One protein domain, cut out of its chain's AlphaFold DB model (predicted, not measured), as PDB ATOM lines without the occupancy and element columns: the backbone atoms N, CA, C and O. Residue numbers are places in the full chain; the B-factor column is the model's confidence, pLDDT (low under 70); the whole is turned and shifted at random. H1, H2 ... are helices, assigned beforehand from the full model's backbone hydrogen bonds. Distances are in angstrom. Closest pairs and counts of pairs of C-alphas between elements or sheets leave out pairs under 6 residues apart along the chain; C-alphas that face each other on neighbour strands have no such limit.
ATOM      1  N   ILE A   5      36.196 197.174 -30.268       73.25
ATOM      2  CA  ILE A   5      36.832 196.077 -29.524       73.25
ATOM      3  C   ILE A   5      38.350 196.286 -29.365       73.25
ATOM      4  O   ILE A   5      38.901 196.114 -28.279       73.25
ATOM      5  N   GLU A   6      39.049 196.710 -30.421       82.12
ATOM      6  CA  GLU A   6      40.496 196.947 -30.359       82.12
ATOM      7  C   GLU A   6      40.851 198.156 -29.485       82.12
ATOM      8  O   GLU A   6      41.918 198.185 -28.863       82.12
ATOM      9  N   GLN A   7      39.977 199.166 -29.432       79.88
ATOM     10  CA  GLN A   7      40.177 200.327 -28.565       79.88
ATOM     11  C   GLN A   7      39.992 199.973 -27.090       79.88
ATOM     12  O   GLN A   7      40.799 200.410 -26.266       79.88
ATOM     13  N   ASP A   8      38.991 199.157 -26.764       76.69
ATOM     14  CA  ASP A   8      38.764 198.674 -25.400       76.69
ATOM     15  C   ASP A   8      39.940 197.841 -24.900       76.69
ATOM     16  O   ASP A   8      40.535 198.148 -23.866       76.69
ATOM     17  N   HIS A   9      40.392 196.880 -25.708       83.75
ATOM     18  CA  HIS A   9      41.584 196.098 -25.393       83.75
ATOM     19  C   HIS A   9      42.830 196.973 -25.197       83.75
ATOM     20  O   HIS A   9      43.652 196.701 -24.318       83.75
ATOM     21  N   ARG A  10      42.998 198.040 -25.990       87.38
ATOM     22  CA  ARG A  10      44.118 198.980 -25.831       87.38
ATOM     23  C   ARG A  10      44.023 199.765 -24.523       87.38
ATOM     24  O   ARG A  10      45.052 199.992 -23.889       87.38
ATOM     25  N   PHE A  11      42.821 200.172 -24.125       84.56
ATOM     26  CA  PHE A  11      42.582 200.889 -22.875       84.56
ATOM     27  C   PHE A  11      42.874 200.007 -21.658       84.56
ATOM     28  O   PHE A  11      43.668 200.403 -20.804       84.56
ATOM     29  N   ILE A  12      42.348 198.778 -21.644       85.12
ATOM     30  CA  ILE A  12      42.617 197.794 -20.590       85.12
ATOM     31  C   ILE A  12      44.126 197.539 -20.490       85.12
ATOM     32  O   ILE A  12      44.698 197.669 -19.412       85.12
ATOM     33  N   LYS A  13      44.810 197.290 -21.618       87.38
ATOM     34  CA  LYS A  13      46.274 197.110 -21.644       87.38
ATOM     35  C   LYS A  13      47.036 198.332 -21.140       87.38
ATOM     36  O   LYS A  13      48.071 198.173 -20.504       87.38
ATOM     37  N   LYS A  14      46.565 199.552 -21.408       88.69
ATOM     38  CA  LYS A  14      47.214 200.779 -20.920       88.69
ATOM     39  C   LYS A  14      47.161 200.878 -19.393       88.69
ATOM     40  O   LYS A  14      48.140 201.318 -18.801       88.69
ATOM     41  N   ILE A  15      46.053 200.463 -18.778       86.25
ATOM     42  CA  ILE A  15      45.875 200.478 -17.320       86.25
ATOM     43  C   ILE A  15      46.617 199.311 -16.661       86.25
ATOM     44  O   ILE A  15      47.233 199.495 -15.618       86.25
ATOM     45  N   THR A  16      46.613 198.127 -17.280       86.69
ATOM     46  CA  THR A  16      47.248 196.925 -16.717       86.69
ATOM     47  C   THR A  16      48.758 196.867 -16.910       86.69
ATOM     48  O   THR A  16      49.443 196.307 -16.064       86.69
ATOM     49  N   LYS A  17      49.312 197.482 -17.959       88.38
ATOM     50  CA  LYS A  17      50.756 197.475 -18.246       88.38
ATOM     51  C   LYS A  17      51.660 198.062 -17.147       88.38
ATOM     52  O   LYS A  17      52.728 197.493 -16.949       88.38
ATOM     53  N   PRO A  18      51.311 199.161 -16.448       88.75
ATOM     54  CA  PRO A  18      52.101 199.634 -15.310       88.75
ATOM     55  C   PRO A  18      51.892 198.810 -14.028       88.75
ATOM     56  O   PRO A  18      52.626 199.007 -13.064       88.75
ATOM     57  N   MET A  19      50.912 197.900 -13.984       86.75
ATOM     58  CA  MET A  19      50.724 197.014 -12.836       86.75
ATOM     59  C   MET A  19      51.759 195.880 -12.889       86.75
ATOM     60  O   MET A  19      51.992 195.307 -13.952       86.75
ATOM     61  N   MET A  20      52.347 195.497 -11.750       85.25
ATOM     62  CA  MET A  20      53.240 194.324 -11.627       85.25
ATOM     63  C   MET A  20      52.476 192.982 -11.728       85.25
ATOM     64  O   MET A  20      52.795 192.011 -11.045       85.25
ATOM     65  N   GLY A  21      51.434 192.934 -12.560       83.94
ATOM     66  CA  GLY A  21      50.497 191.823 -12.661       83.94
ATOM     67  C   GLY A  21      49.518 191.728 -11.487       83.94
ATOM     68  O   GLY A  21      49.548 192.508 -10.534       83.94
ATOM     69  N   PHE A  22      48.622 190.747 -11.576       87.00
ATOM     70  CA  PHE A  22      47.668 190.412 -10.523       87.00
ATOM     71  C   PHE A  22      48.162 189.192  -9.750       87.00
ATOM     72  O   PHE A  22      48.585 188.207 -10.349       87.00
ATOM     73  N   LYS A  23      48.070 189.232  -8.416       88.12
ATOM     74  CA  LYS A  23      48.476 188.110  -7.552       88.12
ATOM     75  C   LYS A  23      47.510 186.918  -7.604       88.12
ATOM     76  O   LYS A  23      47.873 185.832  -7.168       88.12
ATOM     77  N   ALA A  24      46.295 187.116  -8.118       91.38
ATOM     78  CA  ALA A  24      45.300 186.066  -8.287       91.38
ATOM     79  C   ALA A  24      44.342 186.370  -9.449       91.38
ATOM     80  O   ALA A  24      44.058 187.531  -9.752       91.38
ATOM     81  N   PHE A  25      43.803 185.311 -10.062       87.00
ATOM     82  CA  PHE A  25      42.867 185.416 -11.188       87.00
ATOM     83  C   PHE A  25      41.567 186.133 -10.824       87.00
ATOM     84  O   PHE A  25      41.109 186.975 -11.590       87.00
ATOM     85  N   HIS A  26      41.009 185.871  -9.639       89.44
ATOM     86  CA  HIS A  26      39.795 186.557  -9.187       89.44
ATOM     87  C   HIS A  26      40.018 188.077  -9.075       89.44
ATOM     88  O   HIS A  26      39.155 188.860  -9.458       89.44
ATOM     89  N   SER A  27      41.203 188.509  -8.620       88.19
ATOM     90  CA  SER A  27      41.554 189.929  -8.521       88.19
ATOM     91  C   SER A  27      41.734 190.559  -9.902       88.19
ATOM     92  O   SER A  27      41.325 191.700 -10.116       88.19
ATOM     93  N   ALA A  28      42.316 189.815 -10.847       89.06
ATOM     94  CA  ALA A  28      42.427 190.238 -12.240       89.06
ATOM     95  C   ALA A  28      41.046 190.440 -12.869       89.06
ATOM     96  O   ALA A  28      40.780 191.489 -13.448       89.06
ATOM     97  N   GLN A  29      40.154 189.462 -12.699       90.06
ATOM     98  CA  GLN A  29      38.800 189.496 -13.238       90.06
ATOM     99  C   GLN A  29      37.988 190.659 -12.657       90.06
ATOM    100  O   GLN A  29      37.412 191.427 -13.420       90.06
ATOM    101  N   ALA A  30      38.003 190.844 -11.333       89.19
ATOM    102  CA  ALA A  30      37.316 191.959 -10.680       89.19
ATOM    103  C   ALA A  30      37.854 193.324 -11.145       89.19
ATOM    104  O   ALA A  30      37.086 194.253 -11.387       89.19
ATOM    105  N   THR A  31      39.174 193.438 -11.323       89.06
ATOM    106  CA  THR A  31      39.800 194.683 -11.788       89.06
ATOM    107  C   THR A  31      39.437 194.991 -13.239       89.06
ATOM    108  O   THR A  31      39.096 196.128 -13.551       89.06
ATOM    109  N   ILE A  32      39.494 193.996 -14.129       88.56
ATOM    110  CA  ILE A  32      39.126 194.166 -15.541       88.56
ATOM    111  C   ILE A  32      37.644 194.539 -15.658       88.56
ATOM    112  O   ILE A  32      37.336 195.532 -16.310       88.56
ATOM    113  N   ALA A  33      36.755 193.841 -14.944       88.50
ATOM    114  CA  ALA A  33      35.324 194.148 -14.925       88.50
ATOM    115  C   ALA A  33      35.037 195.575 -14.418       88.50
ATOM    116  O   ALA A  33      34.227 196.296 -14.999       88.50
ATOM    117  N   GLY A  34      35.744 196.031 -13.378       89.19
ATOM    118  CA  GLY A  34      35.635 197.409 -12.891       89.19
ATOM    119  C   GLY A  34      36.124 198.452 -13.904       89.19
ATOM    120  O   GLY A  34      35.497 199.500 -14.067       89.19
ATOM    121  N   ILE A  35      37.217 198.168 -14.622       87.88
ATOM    122  CA  ILE A  35      37.734 199.034 -15.695       87.88
ATOM    123  C   ILE A  35      36.720 199.140 -16.843       87.88
ATOM    124  O   ILE A  35      36.487 200.239 -17.348       87.88
ATOM    125  N   GLU A  36      36.102 198.026 -17.234       86.56
ATOM    126  CA  GLU A  36      35.064 197.980 -18.268       86.56
ATOM    127  C   GLU A  36      33.817 198.766 -17.845       86.56
ATOM    128  O   GLU A  36      33.363 199.637 -18.587       86.56
ATOM    129  N   ALA A  37      33.322 198.556 -16.621       86.81
ATOM    130  CA  ALA A  37      32.184 199.292 -16.069       86.81
ATOM    131  C   ALA A  37      32.428 200.810 -16.046       86.81
ATOM    132  O   ALA A  37      31.609 201.589 -16.537       86.81
ATOM    133  N   ALA A  38      33.591 201.245 -15.552       85.56
ATOM    134  CA  ALA A  38      33.961 202.658 -15.538       85.56
ATOM    135  C   ALA A  38      34.061 203.249 -16.957       85.56
ATOM    136  O   ALA A  38      33.696 204.405 -17.188       85.56
ATOM    137  N   HIS A  39      34.536 202.467 -17.926       85.00
ATOM    138  CA  HIS A  39      34.658 202.907 -19.312       85.00
ATOM    139  C   HIS A  39      33.305 202.991 -20.031       85.00
ATOM    140  O   HIS A  39      33.094 203.949 -20.775       85.00
ATOM    141  N   MET A  40      32.373 202.074 -19.753       84.75
ATOM    142  CA  MET A  40      30.985 202.146 -20.233       84.75
ATOM    143  C   MET A  40      30.262 203.386 -19.692       84.75
ATOM    144  O   MET A  40      29.619 204.106 -20.460       84.75
ATOM    145  N   ILE A  41      30.434 203.689 -18.400       85.62
ATOM    146  CA  ILE A  41      29.898 204.902 -17.759       85.62
ATOM    147  C   ILE A  41      30.495 206.155 -18.407       85.62
ATOM    148  O   ILE A  41      29.767 207.069 -18.789       85.62
ATOM    149  N   ARG A  42      31.817 206.186 -18.621       82.69
ATOM    150  CA  ARG A  42      32.502 207.316 -19.272       82.69
ATOM    151  C   ARG A  42      32.046 207.543 -20.716       82.69
ATOM    152  O   ARG A  42      32.064 208.678 -21.181       82.69
ATOM    153  N   LYS A  43      31.675 206.481 -21.435       81.69
ATOM    154  CA  LYS A  43      31.123 206.563 -22.795       81.69
ATOM    155  C   LYS A  43      29.622 206.889 -22.823       81.69
ATOM    156  O   LYS A  43      29.085 207.052 -23.913       81.69
ATOM    157  N   GLY A  44      28.947 206.963 -21.672       80.25
ATOM    158  CA  GLY A  44      27.498 207.176 -21.601       80.25
ATOM    159  C   GLY A  44      26.673 205.982 -22.096       80.25
ATOM    160  O   GLY A  44      25.500 206.142 -22.412       80.25
ATOM    161  N   GLN A  45      27.268 204.786 -22.173       77.88
ATOM    162  CA  GLN A  45      26.617 203.587 -22.723       77.88
ATOM    163  C   GLN A  45      25.583 202.966 -21.776       77.88
ATOM    164  O   GLN A  45      24.783 202.150 -22.219       77.88
ATOM    165  N   LEU A  46      25.621 203.321 -20.489       70.25
ATOM    166  CA  LEU A  46      24.765 202.738 -19.454       70.25
ATOM    167  C   LEU A  46      23.433 203.481 -19.241       70.25
ATOM    168  O   LEU A  46      22.520 202.904 -18.670       70.25
ATOM    169  N   SER A  47      23.335 204.730 -19.713       66.88
ATOM    170  CA  SER A  47      22.150 205.602 -19.637       66.88
ATOM    171  C   SER A  47      21.663 205.991 -18.225       66.88
ATOM    172  O   SER A  47      21.048 205.212 -17.516       66.88
ATOM    173  N   GLU A  48      21.887 207.260 -17.869       60.69
ATOM    174  CA  GLU A  48      20.948 208.222 -17.254       60.69
ATOM    175  C   GLU A  48      21.727 209.546 -17.162       60.69
ATOM    176  O   GLU A  48      22.651 209.673 -16.356       60.69
ATOM    177  N   GLU A  49      21.401 210.532 -18.009       59.91
ATOM    178  CA  GLU A  49      22.119 211.824 -18.089       59.91
ATOM    179  C   GLU A  49      22.144 212.600 -16.756       59.91
ATOM    180  O   GLU A  49      22.959 213.501 -16.579       59.91
ATOM    181  N   ASN A  50      21.305 212.208 -15.791       68.25
ATOM    182  CA  ASN A  50      21.172 212.850 -14.485       68.25
ATOM    183  C   ASN A  50      21.794 212.075 -13.313       68.25
ATOM    184  O   ASN A  50      21.694 212.529 -12.170       68.25
ATOM    185  N   MET A  51      22.446 210.929 -13.548       74.56
ATOM    186  CA  MET A  51      23.079 210.166 -12.471       74.56
ATOM    187  C   MET A  51      24.602 210.382 -12.438       74.56
ATOM    188  O   MET A  51      25.272 210.130 -13.438       74.56
ATOM    189  N   PRO A  52      25.195 210.770 -11.290       84.56
ATOM    190  CA  PRO A  52      26.646 210.853 -11.149       84.56
ATOM    191  C   PRO A  52      27.331 209.515 -11.460       84.56
ATOM    192  O   PRO A  52      26.867 208.464 -11.017       84.56
ATOM    193  N   ALA A  53      28.480 209.553 -12.141       81.69
ATOM    194  CA  ALA A  53      29.219 208.362 -12.577       81.69
ATOM    195  C   ALA A  53      29.495 207.345 -11.451       81.69
ATOM    196  O   ALA A  53      29.393 206.141 -11.666       81.69
ATOM    197  N   TYR A  54      29.792 207.808 -10.231       83.56
ATOM    198  CA  TYR A  54      30.016 206.913  -9.091       83.56
ATOM    199  C   TYR A  54      28.748 206.142  -8.697       83.56
ATOM    200  O   TYR A  54      28.837 205.003  -8.255       83.56
ATOM    201  N   LYS A  55      27.564 206.742  -8.859       84.31
ATOM    202  CA  LYS A  55      26.281 206.131  -8.503       84.31
ATOM    203  C   LYS A  55      25.872 205.090  -9.548       84.31
ATOM    204  O   LYS A  55      25.417 204.018  -9.170       84.31
ATOM    205  N   GLN A  56      26.155 205.360 -10.826       83.88
ATOM    206  CA  GLN A  56      26.039 204.366 -11.901       83.88
ATOM    207  C   GLN A  56      26.989 203.179 -11.670       83.88
ATOM    208  O   GLN A  56      26.603 202.030 -11.846       83.88
ATOM    209  N   PHE A  57      28.217 203.446 -11.213       83.31
ATOM    210  CA  PHE A  57      29.187 202.397 -10.892       83.31
ATOM    211  C   PHE A  57      28.737 201.537  -9.705       83.31
ATOM    212  O   PHE A  57      28.802 200.315  -9.773       83.31
ATOM    213  N   MET A  58      28.235 202.161  -8.636       83.44
ATOM    214  CA  MET A  58      27.720 201.447  -7.462       83.44
ATOM    215  C   MET A  58      26.504 200.577  -7.799       83.44
ATOM    216  O   MET A  58      26.394 199.476  -7.276       83.44
ATOM    217  N   ALA A  59      25.630 201.030  -8.703       83.38
ATOM    218  CA  ALA A  59      24.491 200.242  -9.170       83.38
ATOM    219  C   ALA A  59      24.899 198.968  -9.937       83.38
ATOM    220  O   ALA A  59      24.138 198.006  -9.955       83.38
ATOM    221  N   LEU A  60      26.090 198.944 -10.546       80.50
ATOM    222  CA  LEU A  60      26.646 197.769 -11.230       80.50
ATOM    223  C   LEU A  60      27.436 196.830 -10.307       80.50
ATOM    224  O   LEU A  60      27.725 195.702 -10.696       80.50
ATOM    225  N   ALA A  61      27.837 197.307  -9.130       76.31
ATOM    226  CA  ALA A  61      28.698 196.582  -8.197       76.31
ATOM    227  C   ALA A  61      27.922 195.835  -7.091       76.31
ATOM    228  O   ALA A  61      28.553 195.333  -6.159       76.31
ATOM    229  N   GLY A  62      26.585 195.822  -7.172       62.06
ATOM    230  CA  GLY A  62      25.667 195.198  -6.208       62.06
ATOM    231  C   GLY A  62      25.431 193.712  -6.434       62.06
ATOM    232  O   GLY A  62      25.405 193.287  -7.610       62.06
TER     233      GLY A  62
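Overview. This is residues 5 to 62 of the 62 residues of the protein "Transposase IS2020, hypothetical" of methanotrophic endosymbiont of Bathymodiolus azoricus (Menez Gwen) (UniProt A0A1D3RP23). One long helix, H2, runs through the middle of the model, with two shorter helices on opposite sides of it: H1 crosses steeply on one side and comes near it only around Ile 12, and H3 packs on the other side, by the last part of H2. The links 17 to 24 and 43 to 52 loop out round the two ends of H2, and the chain turns back at each. The 58 printed residues hold three named helices, in the order H1, H2, H3, and no named strand; the class is all helix. The whole is only just loose, close to compact, with a radius of gyration of the C-alphas of 12.6 A, and the C-alphas span 37 by 26 by 16 A.

Arrangement. H1, residues 5 to 16, only just touches H2, residues 25 to 42, with 3 pairs of C-alphas within 8 A. H1 touches H2 with residue 12 alone, and H2 touches H1 with residues 32 to 36 alone. The closest C-alphas of the two are those of Ile 12 and Ile 35, 7.0 A apart. Their lines stand at a steep tilt of 60 degrees, and they run opposite ways. H2 also touches H3, residues 53 to 60, with 8 pairs of C-alphas within 8 A, and on H2 residues 37 to 42 alone take part. The closest C-alphas here are those of Ile 41 and Ala 53, 6.3 A apart. H2 and H3 stand at a steep tilt of 50 degrees and run opposite ways. H1 and H3 are apart. In H1, H2 and H3 every O i to N i+4 pair is within hydrogen-bond range.

Along the chain. H1 begins at C-alpha 5, at (36.832, 196.077, -29.524), and reaches Thr 16, 16.5 A from first to last C-alpha. H2, the longest helix with 18 residues, begins at Phe 25, whose C-alpha is at (42.867, 185.416, -11.188), and ends 25.5 A away at Arg 42. H3 runs from Ala 53 to Leu 60, 11.0 A, and its last C-alpha is at (26.646, 197.769, -11.230).

Size, cuts and confidence. The two C-alphas farthest apart are those of Lys 23 and Asn 50, at 37.5 A, while those of Ile 5 and Gly 62 are 25.9 A apart. The printed part has no cut and ends at residue 62, the chain's last residue. The link from H1 to H2, 8 residues, and the link from H2 to H3, 10 residues, are both short. The mean pLDDT of the printed part is 82.8; residues 47 to 50 and residue 62 are under 70, where the model's confidence is low.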